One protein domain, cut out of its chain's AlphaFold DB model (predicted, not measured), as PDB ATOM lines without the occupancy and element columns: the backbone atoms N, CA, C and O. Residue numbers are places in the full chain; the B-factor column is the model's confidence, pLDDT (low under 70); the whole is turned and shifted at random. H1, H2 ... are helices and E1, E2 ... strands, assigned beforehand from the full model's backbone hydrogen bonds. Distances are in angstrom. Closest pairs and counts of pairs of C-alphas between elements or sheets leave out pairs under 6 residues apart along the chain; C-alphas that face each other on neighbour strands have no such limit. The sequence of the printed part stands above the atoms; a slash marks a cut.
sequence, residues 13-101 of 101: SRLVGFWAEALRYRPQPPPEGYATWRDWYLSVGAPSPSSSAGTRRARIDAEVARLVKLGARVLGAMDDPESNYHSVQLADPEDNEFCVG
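This is residues 13 to 101 of the 101 residues of the protein "Glyoxalase_6 domain-containing protein" of Micromonospora kangleipakensis (UniProt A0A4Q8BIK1). A small three-stranded antiparallel sheet with helix H3 along one face makes the well-formed part, and the sheet's other face has no named helix. From it a wide, open loop of chain, residues 24 to 55, swings away with H2 at its far side, while H1 lies near the end of H3 where residue 67 is. The printed part has 89 residues, with three named helices and then three named strands in the order H1 H2 H3 E1 E2 E3; the class is mixed, helices and strands, and the sheet's order is E1 - E2 - E3. The whole is loose, with a radius of gyration of the C-alphas of 16.7 A, and flat, spanning 44 by 41 by 19 A.

H1, residues 13 to 23, is close to but not clearly touching H3, residues 56 to 69: their closest C-alphas, those of Ala 22 and Leu 67, are 6.7 A apart. Their lines stand at a shallow tilt of 20 degrees, opposite ways. H2, residues 37 to 44, is apart from H1 and from H3. H3 is on the sheet of E1, residues 73 to 80, E2, residues 85 to 91, and E3, residues 97 to 100, at a height over the sheet of 9.2 A. It lies over E2 and only just over E1, where 3 of its C-alphas fall, and runs along the strands, at 2 degrees to E2 on the local plane. The closest C-alphas of H3 and E2, those of Arg 57 and His 86, are 6.4 A apart. H1 and H2 are not on the sheet. The strands form a meander, each the antiparallel neighbour of the one before. E1 and E2 are a hairpin, with N 75 and O 89 within hydrogen-bond range at 2.8 A. E2 and E3 are a hairpin too, with N 90 and O 98 at 2.8 A. In H1, H2 and H3 every O i to N i+4 pair is within hydrogen-bond range.

H1 begins at C-alpha 13, (141.941, 55.471, 85.423), and measures 15.7 A from first to last C-alpha. H2 measures 11.0 A; its C-alpha 44 is at (137.396, 63.827, 123.802). H3 measures 20.2 A, E1 21.7 A, E2 20.1 A and E3 10.6 A, ending at C-alpha 100, (125.020, 55.523, 100.924).

The two C-alphas farthest apart, those of Gly 33 and Leu 75, are 44.9 A apart. The printed part has no cut. The links H1 to H2 and H2 to H3 are long, with 13 and 11 residues. Residues 42 to 52, of which 42 to 44 belong to H2, stand free. The mean pLDDT of the printed part is 74.4; residues 24 to 30, 32, 34 to 56 and 81 to 84 are under 70.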
ATOM      1  N   SER A  13     142.189  54.054  85.718       74.81
ATOM      2  CA  SER A  13     141.941  55.471  85.423       74.81
ATOM      3  C   SER A  13     140.474  55.872  85.603       74.81
ATOM      4  O   SER A  13     140.192  56.991  86.031       74.81
ATOM      5  N   ARG A  14     139.544  54.961  85.304       79.44
ATOM      6  CA  ARG A  14     138.103  55.195  85.419       79.44
ATOM      7  C   ARG A  14     137.657  55.099  86.875       79.44
ATOM      8  O   ARG A  14     136.922  55.968  87.345       79.44
ATOM      9  N   LEU A  15     138.162  54.100  87.599       82.06
ATOM     10  CA  LEU A  15     137.817  53.893  89.003       82.06
ATOM     11  C   LEU A  15     138.422  54.969  89.918       82.06
ATOM     12  O   LEU A  15     137.739  55.488  90.797       82.06
ATOM     13  N   VAL A  16     139.675  55.371  89.682       80.31
ATOM     14  CA  VAL A  16     140.339  56.437  90.454       80.31
ATOM     15  C   VAL A  16     139.624  57.776  90.277       80.31
ATOM     16  O   VAL A  16     139.398  58.472  91.266       80.31
ATOM     17  N   GLY A  17     139.222  58.126  89.048       80.00
ATOM     18  CA  GLY A  17     138.462  59.352  88.790       80.00
ATOM     19  C   GLY A  17     137.118  59.365  89.519       80.00
ATOM     20  O   GLY A  17     136.757  60.364  90.137       80.00
ATOM     21  N   PHE A  18     136.414  58.231  89.516       86.69
ATOM     22  CA  PHE A  18     135.168  58.072  90.259       86.69
ATOM     23  C   PHE A  18     135.373  58.229  91.774       86.69
ATOM     24  O   PHE A  18     134.725  59.075  92.389       86.69
ATOM     25  N   TRP A  19     136.290  57.468  92.382       85.06
ATOM     26  CA  TRP A  19     136.468  57.443  93.839       85.06
ATOM     27  C   TRP A  19     137.073  58.733  94.408       85.06
ATOM     28  O   TRP A  19     136.690  59.152  95.503       85.06
ATOM     29  N   ALA A  20     137.956  59.410  93.669       84.38
ATOM     30  CA  ALA A  20     138.499  60.707  94.078       84.38
ATOM     31  C   ALA A  20     137.395  61.775  94.194       84.38
ATOM     32  O   ALA A  20     137.316  62.498  95.192       84.38
ATOM     33  N   GLU A  21     136.500  61.826  93.207       82.12
ATOM     34  CA  GLU A  21     135.365  62.752  93.190       82.12
ATOM     35  C   GLU A  21     134.239  62.320  94.141       82.12
ATOM     36  O   GLU A  21     133.564  63.158  94.750       82.12
ATOM     37  N   ALA A  22     134.027  61.013  94.313       81.62
ATOM     38  CA  ALA A  22     133.046  60.467  95.244       81.62
ATOM     39  C   ALA A  22     133.390  60.843  96.692       81.62
ATOM     40  O   ALA A  22     132.531  61.360  97.403       81.62
ATOM     41  N   LEU A  23     134.650  60.688  97.104       82.62
ATOM     42  CA  LEU A  23     135.072  60.915  98.490       82.62
ATOM     43  C   LEU A  23     135.315  62.391  98.841       82.62
ATOM     44  O   LEU A  23     135.484  62.704 100.020       82.62
ATOM     45  N   ARG A  24     135.347  63.303  97.852       67.25
ATOM     46  CA  ARG A  24     135.635  64.744  98.039       67.25
ATOM     47  C   ARG A  24     136.825  64.996  98.983       67.25
ATOM     48  O   ARG A  24     136.782  65.899  99.822       67.25
ATOM     49  N   TYR A  25     137.869  64.173  98.889       47.28
ATOM     50  CA  TYR A  25     138.923  64.114  99.898       47.28
ATOM     51  C   TYR A  25     139.663  65.460 100.038       47.28
ATOM     52  O   TYR A  25     140.296  65.942  99.099       47.28
ATOM     53  N   ARG A  26     139.600  66.063 101.235       47.41
ATOM     54  CA  ARG A  26     140.429  67.204 101.662       47.41
ATOM     55  C   ARG A  26     141.071  66.881 103.018       47.41
ATOM     56  O   ARG A  26     140.337  66.789 104.003       47.41
ATOM     57  N   PRO A  27     142.405  66.733 103.107       42.97
ATOM     58  CA  PRO A  27     143.073  66.514 104.386       42.97
ATOM     59  C   PRO A  27     142.928  67.751 105.279       42.97
ATOM     60  O   PRO A  27     143.258  68.860 104.854       42.97
ATOM     61  N   GLN A  28     142.456  67.567 106.513       39.00
ATOM     62  CA  GLN A  28     142.471  68.613 107.535       39.00
ATOM     63  C   GLN A  28     143.604  68.359 108.541       39.00
ATOM     64  O   GLN A  28     143.824  67.204 108.929       39.00
ATOM     65  N   PRO A  29     144.328  69.408 108.974       53.72
ATOM     66  CA  PRO A  29     145.299  69.286 110.053       53.72
ATOM     67  C   PRO A  29     144.583  69.022 111.387       53.72
ATOM     68  O   PRO A  29     143.423  69.414 111.536       53.72
ATOM     69  N   PRO A  30     145.244  68.361 112.353       64.81
ATOM     70  CA  PRO A  30     144.692  68.202 113.693       64.81
ATOM     71  C   PRO A  30     144.363  69.568 114.321       64.81
ATOM     72  O   PRO A  30     144.997  70.569 113.965       64.81
ATOM     73  N   PRO A  31     143.386  69.631 115.245       73.75
ATOM     74  CA  PRO A  31     143.066  70.859 115.962       73.75
ATOM     75  C   PRO A  31     144.297  71.459 116.654       73.75
ATOM     76  O   PRO A  31     145.188  70.731 117.097       73.75
ATOM     77  N   GLU A  32     144.332  72.789 116.762       67.44
ATOM     78  CA  GLU A  32     145.427  73.518 117.407       67.44
ATOM     79  C   GLU A  32     145.701  72.972 118.819       67.44
ATOM     80  O   GLU A  32     144.779  72.727 119.598       67.44
ATOM     81  N   GLY A  33     146.979  72.735 119.127       72.69
ATOM     82  CA  GLY A  33     147.405  72.129 120.391       72.69
ATOM     83  C   GLY A  33     147.551  70.602 120.376       72.69
ATOM     84  O   GLY A  33     148.005  70.049 121.375       72.69
ATOM     85  N   TYR A  34     147.248  69.919 119.263       66.75
ATOM     86  CA  TYR A  34     147.436  68.470 119.124       66.75
ATOM     87  C   TYR A  34     148.398  68.124 117.983       66.75
ATOM     88  O   TYR A  34     148.225  68.555 116.845       66.75
ATOM     89  N   ALA A  35     149.414  67.308 118.285       69.56
ATOM     90  CA  ALA A  35     150.410  66.864 117.307       69.56
ATOM     91  C   ALA A  35     149.819  65.877 116.288       69.56
ATOM     92  O   ALA A  35     150.243  65.837 115.132       69.56
ATOM     93  N   THR A  36     148.820  65.092 116.702       64.62
ATOM     94  CA  THR A  36     148.101  64.163 115.834       64.62
ATOM     95  C   THR A  36     146.604  64.163 116.130       64.62
ATOM     96  O   THR A  36     146.152  64.435 117.241       64.62
ATOM     97  N   TRP A  37     145.810  63.759 115.139       51.88
ATOM     98  CA  TRP A  37     144.380  63.506 115.328       51.88
ATOM     99  C   TRP A  37     144.097  62.446 116.400       51.88
ATOM    100  O   TRP A  37     143.038  62.485 117.016       51.88
ATOM    101  N   ARG A  38     145.023  61.502 116.627       51.25
ATOM    102  CA  ARG A  38     144.877  60.420 117.612       51.25
ATOM    103  C   ARG A  38     144.931  60.950 119.046       51.25
ATOM    104  O   ARG A  38     144.167  60.474 119.880       51.25
ATOM    105  N   ASP A  39     145.766  61.955 119.298       64.19
ATOM    106  CA  ASP A  39     145.914  62.584 120.617       64.19
ATOM    107  C   ASP A  39     144.649  63.347 121.019       64.19
ATOM    108  O   ASP A  39     144.194  63.257 122.158       64.19
ATOM    109  N   TRP A  40     144.032  64.035 120.056       66.50
ATOM    110  CA  TRP A  40     142.722  64.655 120.240       66.50
ATOM    111  C   TRP A  40     141.615  63.604 120.416       66.50
ATOM    112  O   TRP A  40     140.754  63.726 121.278       66.50
ATOM    113  N   TYR A  41     141.650  62.515 119.641       55.91
ATOM    114  CA  TYR A  41     140.617  61.474 119.687       55.91
ATOM    115  C   TYR A  41     140.549  60.754 121.043       55.91
ATOM    116  O   TYR A  41     139.466  60.411 121.516       55.91
ATOM    117  N   LEU A  42     141.701  60.534 121.682       61.12
ATOM    118  CA  LEU A  42     141.791  59.934 123.015       61.12
ATOM    119  C   LEU A  42     141.375  60.905 124.132       61.12
ATOM    120  O   LEU A  42     141.003  60.444 125.210       61.12
ATOM    121  N   SER A  43     141.408  62.220 123.888       69.94
ATOM    122  CA  SER A  43     141.061  63.229 124.894       69.94
ATOM    123  C   SER A  43     139.562  63.546 124.969       69.94
ATOM    124  O   SER A  43     139.104  63.975 126.026       69.94
ATOM    125  N   VAL A  44     138.789  63.332 123.894       68.88
ATOM    126  CA  VAL A  44     137.396  63.827 123.802       68.88
ATOM    127  C   VAL A  44     136.284  62.779 123.952       68.88
ATOM    128  O   VAL A  44     135.125  63.177 124.019       68.88
ATOM    129  N   GLY A  45     136.585  61.472 124.017       64.25
ATOM    130  CA  GLY A  45     135.602  60.415 124.343       64.25
ATOM    131  C   GLY A  45     134.263  60.517 123.585       64.25
ATOM    132  O   GLY A  45     133.219  60.737 124.196       64.25
ATOM    133  N   ALA A  46     134.294  60.421 122.253       48.84
ATOM    134  CA  ALA A  46     133.202  60.897 121.397       48.84
ATOM    135  C   ALA A  46     131.867  60.100 121.496       48.84
ATOM    136  O   ALA A  46     131.889  58.866 121.480       48.84
ATOM    137  N   PRO A  47     130.699  60.783 121.509       45.88
ATOM    138  CA  PRO A  47     129.363  60.177 121.448       45.88
ATOM    139  C   PRO A  47     128.839  59.956 120.007       45.88
ATOM    140  O   PRO A  47     129.407  60.451 119.035       45.88
ATOM    141  N   SER A  48     127.723  59.214 119.888       39.34
ATOM    142  CA  SER A  48     126.998  58.886 118.639       39.34
ATOM    143  C   SER A  48     126.515  60.137 117.880       39.34
ATOM    144  O   SER A  48     126.011  61.067 118.517       39.34
ATOM    145  N   PRO A  49     126.623  60.193 116.536       45.69
ATOM    146  CA  PRO A  49     126.284  61.397 115.787       45.69
ATOM    147  C   PRO A  49     124.767  61.625 115.733       45.69
ATOM    148  O   PRO A  49     124.026  60.885 115.089       45.69
ATOM    149  N   SER A  50     124.308  62.721 116.343       50.19
ATOM    150  CA  SER A  50     123.027  63.341 116.009       50.19
ATOM    151  C   SER A  50     123.223  64.306 114.835       50.19
ATOM    152  O   SER A  50     124.120  65.146 114.823       50.19
ATOM    153  N   SER A  51     122.385  64.180 113.809       50.56
ATOM    154  CA  SER A  51     122.244  65.176 112.744       50.56
ATOM    155  C   SER A  51     120.785  65.601 112.694       50.56
ATOM    156  O   SER A  51     119.898  64.751 112.671       50.56
ATOM    157  N   SER A  52     120.528  66.909 112.678       47.22
ATOM    158  CA  SER A  52     119.187  67.472 112.523       47.22
ATOM    159  C   SER A  52     118.497  66.914 111.271       47.22
ATOM    160  O   SER A  52     119.028  66.972 110.161       47.22
ATOM    161  N   ALA A  53     117.295  66.368 111.471       46.56
ATOM    162  CA  ALA A  53     116.489  65.621 110.504       46.56
ATOM    163  C   ALA A  53     115.832  66.485 109.404       46.56
ATOM    164  O   ALA A  53     114.752  66.161 108.917       46.56
ATOM    165  N   GLY A  54     116.490  67.565 108.969       48.75
ATOM    166  CA  GLY A  54     116.207  68.178 107.668       48.75
ATOM    167  C   GLY A  54     116.660  67.196 106.589       48.75
ATOM    168  O   GLY A  54     117.857  66.931 106.468       48.75
ATOM    169  N   THR A  55     115.684  66.597 105.909       63.53
ATOM    170  CA  THR A  55     115.508  65.144 105.760       63.53
ATOM    171  C   THR A  55     116.795  64.390 105.418       63.53
ATOM    172  O   THR A  55     117.330  64.541 104.324       63.53
ATOM    173  N   ARG A  56     117.280  63.528 106.328       68.44
ATOM    174  CA  ARG A  56     118.411  62.601 106.090       68.44
ATOM    175  C   ARG A  56     118.264  61.889 104.739       68.44
ATOM    176  O   ARG A  56     119.207  61.841 103.960       68.44
ATOM    177  N   ARG A  57     117.033  61.483 104.422       78.38
ATOM    178  CA  ARG A  57     116.615  60.998 103.106       78.38
ATOM    179  C   ARG A  57     116.932  61.958 101.956       78.38
ATOM    180  O   ARG A  57     117.615  61.556 101.036       78.38
ATOM    181  N   ALA A  58     116.551  63.231 102.033       81.44
ATOM    182  CA  ALA A  58     116.855  64.211 100.987       81.44
ATOM    183  C   ALA A  58     118.367  64.411 100.771       81.44
ATOM    184  O   ALA A  58     118.799  64.660  99.647       81.44
ATOM    185  N   ARG A  59     119.186  64.284 101.827       80.69
ATOM    186  CA  ARG A  59     120.655  64.312 101.700       80.69
ATOM    187  C   ARG A  59     121.182  63.064 100.992       80.69
ATOM    188  O   ARG A  59     122.019  63.197 100.106       80.69
ATOM    189  N   ILE A  60     120.667  61.891 101.359       84.62
ATOM    190  CA  ILE A  60     120.993  60.614 100.710       84.62
ATOM    191  C   ILE A  60     120.565  60.649  99.240       84.62
ATOM    192  O   ILE A  60     121.385  60.382  98.374       84.62
ATOM    193  N   ASP A  61     119.341  61.080  98.940       87.75
ATOM    194  CA  ASP A  61     118.810  61.189  97.577       87.75
ATOM    195  C   ASP A  61     119.646  62.153  96.719       87.75
ATOM    196  O   ASP A  61     119.961  61.860  95.562       87.75
ATOM    197  N   ALA A  62     120.063  63.294  97.281       87.56
ATOM    198  CA  ALA A  62     120.933  64.246  96.592       87.56
ATOM    199  C   ALA A  62     122.328  63.666  96.307       87.56
ATOM    200  O   ALA A  62     122.896  63.911  95.239       87.56
ATOM    201  N   GLU A  63     122.875  62.887  97.239       88.38
ATOM    202  CA  GLU A  63     124.179  62.249  97.083       88.38
ATOM    203  C   GLU A  63     124.131  61.079  96.095       88.38
ATOM    204  O   GLU A  63     124.986  60.979  95.215       88.38
ATOM    205  N   VAL A  64     123.075  60.268  96.137       90.75
ATOM    206  CA  VAL A  64     122.780  59.236  95.135       90.75
ATOM    207  C   VAL A  64     122.699  59.866  93.745       90.75
ATOM    208  O   VAL A  64     123.380  59.418  92.824       90.75
ATOM    209  N   ALA A  65     121.944  60.958  93.591       91.69
ATOM    210  CA  ALA A  65     121.829  61.661  92.315       91.69
ATOM    211  C   ALA A  65     123.179  62.201  91.811       91.69
ATOM    212  O   ALA A  65     123.414  62.259  90.601       91.69
ATOM    213  N   ARG A  66     124.083  62.594  92.717       93.38
ATOM    214  CA  ARG A  66     125.443  63.013  92.362       93.38
ATOM    215  C   ARG A  66     126.293  61.833  91.899       93.38
ATOM    216  O   ARG A  66     126.931  61.936  90.857       93.38
ATOM    217  N   LEU A  67     126.303  60.734  92.646       92.00
ATOM    218  CA  LEU A  67     127.114  59.553  92.339       92.00
ATOM    219  C   LEU A  67     126.677  58.889  91.031       92.00
ATOM    220  O   LEU A  67     127.524  58.477  90.242       92.00
ATOM    221  N   VAL A  68     125.374  58.886  90.736       92.75
ATOM    222  CA  VAL A  68     124.848  58.425  89.442       92.75
ATOM    223  C   VAL A  68     125.397  59.257  88.280       92.75
ATOM    224  O   VAL A  68     125.799  58.704  87.261       92.75
ATOM    225  N   LYS A  69     125.511  60.584  88.435       92.88
ATOM    226  CA  LYS A  69     126.145  61.444  87.414       92.88
ATOM    227  C   LYS A  69     127.637  61.154  87.225       92.88
ATOM    228  O   LYS A  69     128.161  61.441  86.155       92.88
ATOM    229  N   LEU A  70     128.307  60.602  88.238       90.69
ATOM    230  CA  LEU A  70     129.711  60.182  88.168       90.69
ATOM    231  C   LEU A  70     129.891  58.772  87.577       90.69
ATOM    232  O   LEU A  70     131.024  58.344  87.378       90.69
ATOM    233  N   GLY A  71     128.800  58.064  87.265       90.44
ATOM    234  CA  GLY A  71     128.831  56.737  86.646       90.44
ATOM    235  C   GLY A  71     128.460  55.583  87.578       90.44
ATOM    236  O   GLY A  71     128.593  54.435  87.162       90.44
ATOM    237  N   ALA A  72     127.987  55.861  88.798       93.25
ATOM    238  CA  ALA A  72     127.409  54.829  89.655       93.25
ATOM    239  C   ALA A  72     126.022  54.387  89.153       93.25
ATOM    240  O   ALA A  72     125.270  55.166  88.562       93.25
ATOM    241  N   ARG A  73     125.641  53.146  89.450       95.44
ATOM    242  CA  ARG A  73     124.334  52.562  89.119       95.44
ATOM    243  C   ARG A  73     123.587  52.190  90.394       95.44
ATOM    244  O   ARG A  73     124.151  51.537  91.255       95.44
ATOM    245  N   VAL A  74     122.318  52.573  90.527       94.69
ATOM    246  CA  VAL A  74     121.500  52.199  91.698       94.69
ATOM    247  C   VAL A  74     121.119  50.718  91.623       94.69
ATOM    248  O   VAL A  74     120.658  50.256  90.578       94.69
ATOM    249  N   LEU A  75     121.302  49.991  92.729       90.25
ATOM    250  CA  LEU A  75     120.952  48.574  92.878       90.25
ATOM    251  C   LEU A  75     119.664  48.370  93.684       90.25
ATOM    252  O   LEU A  75     118.865  47.497  93.360       90.25
ATOM    253  N   GLY A  76     119.428  49.203  94.697       87.44
ATOM    254  CA  GLY A  76     118.242  49.117  95.543       87.44
ATOM    255  C   GLY A  76     118.273  50.131  96.679       87.44
ATOM    256  O   GLY A  76     119.296  50.766  96.926       87.44
ATOM    257  N   ALA A  77     117.152  50.294  97.377       86.38
ATOM    258  CA  ALA A  77     117.054  51.156  98.549       86.38
ATOM    259  C   ALA A  77     116.463  50.381  99.728       86.38
ATOM    260  O   ALA A  77     115.502  49.631  99.565       86.38
ATOM    261  N   MET A  78     117.034  50.596 100.907       81.81
ATOM    262  CA  MET A  78     116.472  50.181 102.182       81.81
ATOM    263  C   MET A  78     115.822  51.399 102.832       81.81
ATOM    264  O   MET A  78     116.428  52.469 102.923       81.81
ATOM    265  N   ASP A  79     114.573  51.248 103.251       79.25
ATOM    266  CA  ASP A  79     113.824  52.292 103.937       79.25
ATOM    267  C   ASP A  79     113.079  51.661 105.106       79.25
ATOM    268  O   ASP A  79     112.203  50.820 104.910       79.25
ATOM    269  N   ASP A  80     113.474  52.046 106.311       74.00
ATOM    270  CA  ASP A  80     112.831  51.663 107.556       74.00
ATOM    271  C   ASP A  80     112.306  52.933 108.248       74.00
ATOM    272  O   ASP A  80     113.065  53.669 108.900       74.00
ATOM    273  N   PRO A  81     110.997  53.209 108.106       65.19
ATOM    274  CA  PRO A  81     110.357  54.361 108.725       65.19
ATOM    275  C   PRO A  81     110.372  54.320 110.257       65.19
ATOM    276  O   PRO A  81     110.315  55.381 110.878       65.19
ATOM    277  N   GLU A  82     110.446  53.135 110.874       69.69
ATOM    278  CA  GLU A  82     110.412  52.984 112.333       69.69
ATOM    279  C   GLU A  82     111.755  53.363 112.965       69.69
ATOM    280  O   GLU A  82     111.789  54.021 114.006       69.69
ATOM    281  N   SER A  83     112.867  53.013 112.312       63.59
ATOM    282  CA  SER A  83     114.217  53.363 112.777       63.59
ATOM    283  C   SER A  83     114.771  54.662 112.180       63.59
ATOM    284  O   SER A  83     115.888  55.066 112.517       63.59
ATOM    285  N   ASN A  84     114.008  55.344 111.312       64.69
ATOM    286  CA  ASN A  84     114.473  56.492 110.518       64.69
ATOM    287  C   ASN A  84     115.760  56.162 109.723       64.69
ATOM    288  O   ASN A  84     116.596  57.031 109.430       64.69
ATOM    289  N   TYR A  85     115.926  54.879 109.393       70.69
ATOM    290  CA  TYR A  85     117.044  54.368 108.629       70.69
ATOM    291  C   TYR A  85     116.662  54.322 107.157       70.69
ATOM    292  O   TYR A  85     115.639  53.795 106.743       70.69
ATOM    293  N   HIS A  86     117.532  54.896 106.352       79.44
ATOM    294  CA  HIS A  86     117.414  54.960 104.908       79.44
ATOM    295  C   HIS A  86     118.815  54.793 104.354       79.44
ATOM    296  O   HIS A  86     119.728  55.472 104.836       79.44
ATOM    297  N   SER A  87     118.990  53.895 103.398       82.56
ATOM    298  CA  SER A  87     120.232  53.750 102.656       82.56
ATOM    299  C   SER A  87     119.945  53.292 101.233       82.56
ATOM    300  O   SER A  87     118.924  52.665 100.953       82.56
ATOM    301  N   VAL A  88     120.834  53.636 100.311       88.31
ATOM    302  CA  VAL A  88     120.745  53.246  98.905       88.31
ATOM    303  C   VAL A  88     122.009  52.486  98.546       88.31
ATOM    304  O   VAL A  88     123.115  52.963  98.793       88.31
ATOM    305  N   GLN A  89     121.837  51.299  97.979       91.31
ATOM    306  CA  GLN A  89     122.914  50.490  97.438       91.31
ATOM    307  C   GLN A  89     123.182  50.925  95.996       91.31
ATOM    308  O   GLN A  89     122.256  51.052  95.186       91.31
ATOM    309  N   LEU A  90     124.448  51.153  95.675       92.19
ATOM    310  CA  LEU A  90     124.928  51.489  94.345       92.19
ATOM    311  C   LEU A  90     126.044  50.530  93.934       92.19
ATOM    312  O   LEU A  90     126.697  49.918  94.772       92.19
ATOM    313  N   ALA A  91     126.272  50.448  92.632       92.31
ATOM    314  CA  ALA A  91     127.461  49.879  92.035       92.31
ATOM    315  C   ALA A  91     128.315  50.996  91.433       92.31
ATOM    316  O   ALA A  91     127.772  51.947  90.861       92.31
ATOM    317  N   ASP A  92     129.633  50.901  91.558       91.38
ATOM    318  CA  ASP A  92     130.568  51.789  90.872       91.38
ATOM    319  C   ASP A  92     130.628  51.470  89.354       91.38
ATOM    320  O   ASP A  92     129.932  50.567  88.877       91.38
ATOM    321  N   PRO A  93     131.416  52.207  88.550       92.94
ATOM    322  CA  PRO A  93     131.492  51.975  87.107       92.94
ATOM    323  C   PRO A  93     132.016  50.595  86.671       92.94
ATOM    324  O   PRO A  93     131.954  50.309  85.472       92.94
ATOM    325  N   GLU A  94     132.551  49.788  87.591       89.50
ATOM    326  CA  GLU A  94     133.027  48.418  87.367       89.50
ATOM    327  C   GLU A  94     132.192  47.363  88.114       89.50
ATOM    328  O   GLU A  94     132.617  46.219  88.259       89.50
ATOM    329  N   ASP A  95     130.980  47.730  88.530       89.44
ATOM    330  CA  ASP A  95     130.014  46.872  89.215       89.44
ATOM    331  C   ASP A  95     130.377  46.490  90.666       89.44
ATOM    332  O   ASP A  95     129.729  45.615  91.245       89.44
ATOM    333  N   ASN A  96     131.334  47.175  91.308       85.81
ATOM    334  CA  ASN A  96     131.584  46.958  92.736       85.81
ATOM    335  C   ASN A  96     130.506  47.629  93.596       85.81
ATOM    336  O   ASN A  96     130.210  48.814  93.425       85.81
ATOM    337  N   GLU A  97     129.948  46.897  94.562       88.38
ATOM    338  CA  GLU A  97     128.822  47.368  95.374       88.38
ATOM    339  C   GLU A  97     129.254  48.209  96.586       88.38
ATOM    340  O   GLU A  97     130.179  47.859  97.320       88.38
ATOM    341  N   PHE A  98     128.531  49.300  96.848       85.12
ATOM    342  CA  PHE A  98     128.690  50.142  98.034       85.12
ATOM    343  C   PHE A  98     127.354  50.785  98.453       85.12
ATOM    344  O   PHE A  98     126.405  50.843  97.672       85.12
ATOM    345  N   CYS A  99     127.261  51.281  99.690       83.88
ATOM    346  CA  CYS A  99     126.030  51.872 100.237       83.88
ATOM    347  C   CYS A  99     126.208  53.349 100.608       83.88
ATOM    348  O   CYS A  99     127.260  53.751 101.101       83.88
ATOM    349  N   VAL A 100     125.142  54.136 100.445       84.69
ATOM    350  CA  VAL A 100     125.020  55.523 100.924       84.69
ATOM    351  C   VAL A 100     123.903  55.577 101.963       84.69
ATOM    352  O   VAL A 100     122.790  55.150 101.672       84.69
ATOM    353  N   GLY A 101     124.180  56.097 103.160       77.19
ATOM    354  CA  GLY A 101     123.237  56.239 104.278       77.19
ATOM    355  C   GLY A 101     123.685  57.329 105.244       77.19
ATOM    356  O   GLY A 101     124.796  57.860 105.065       77.19
TER     357      GLY A 101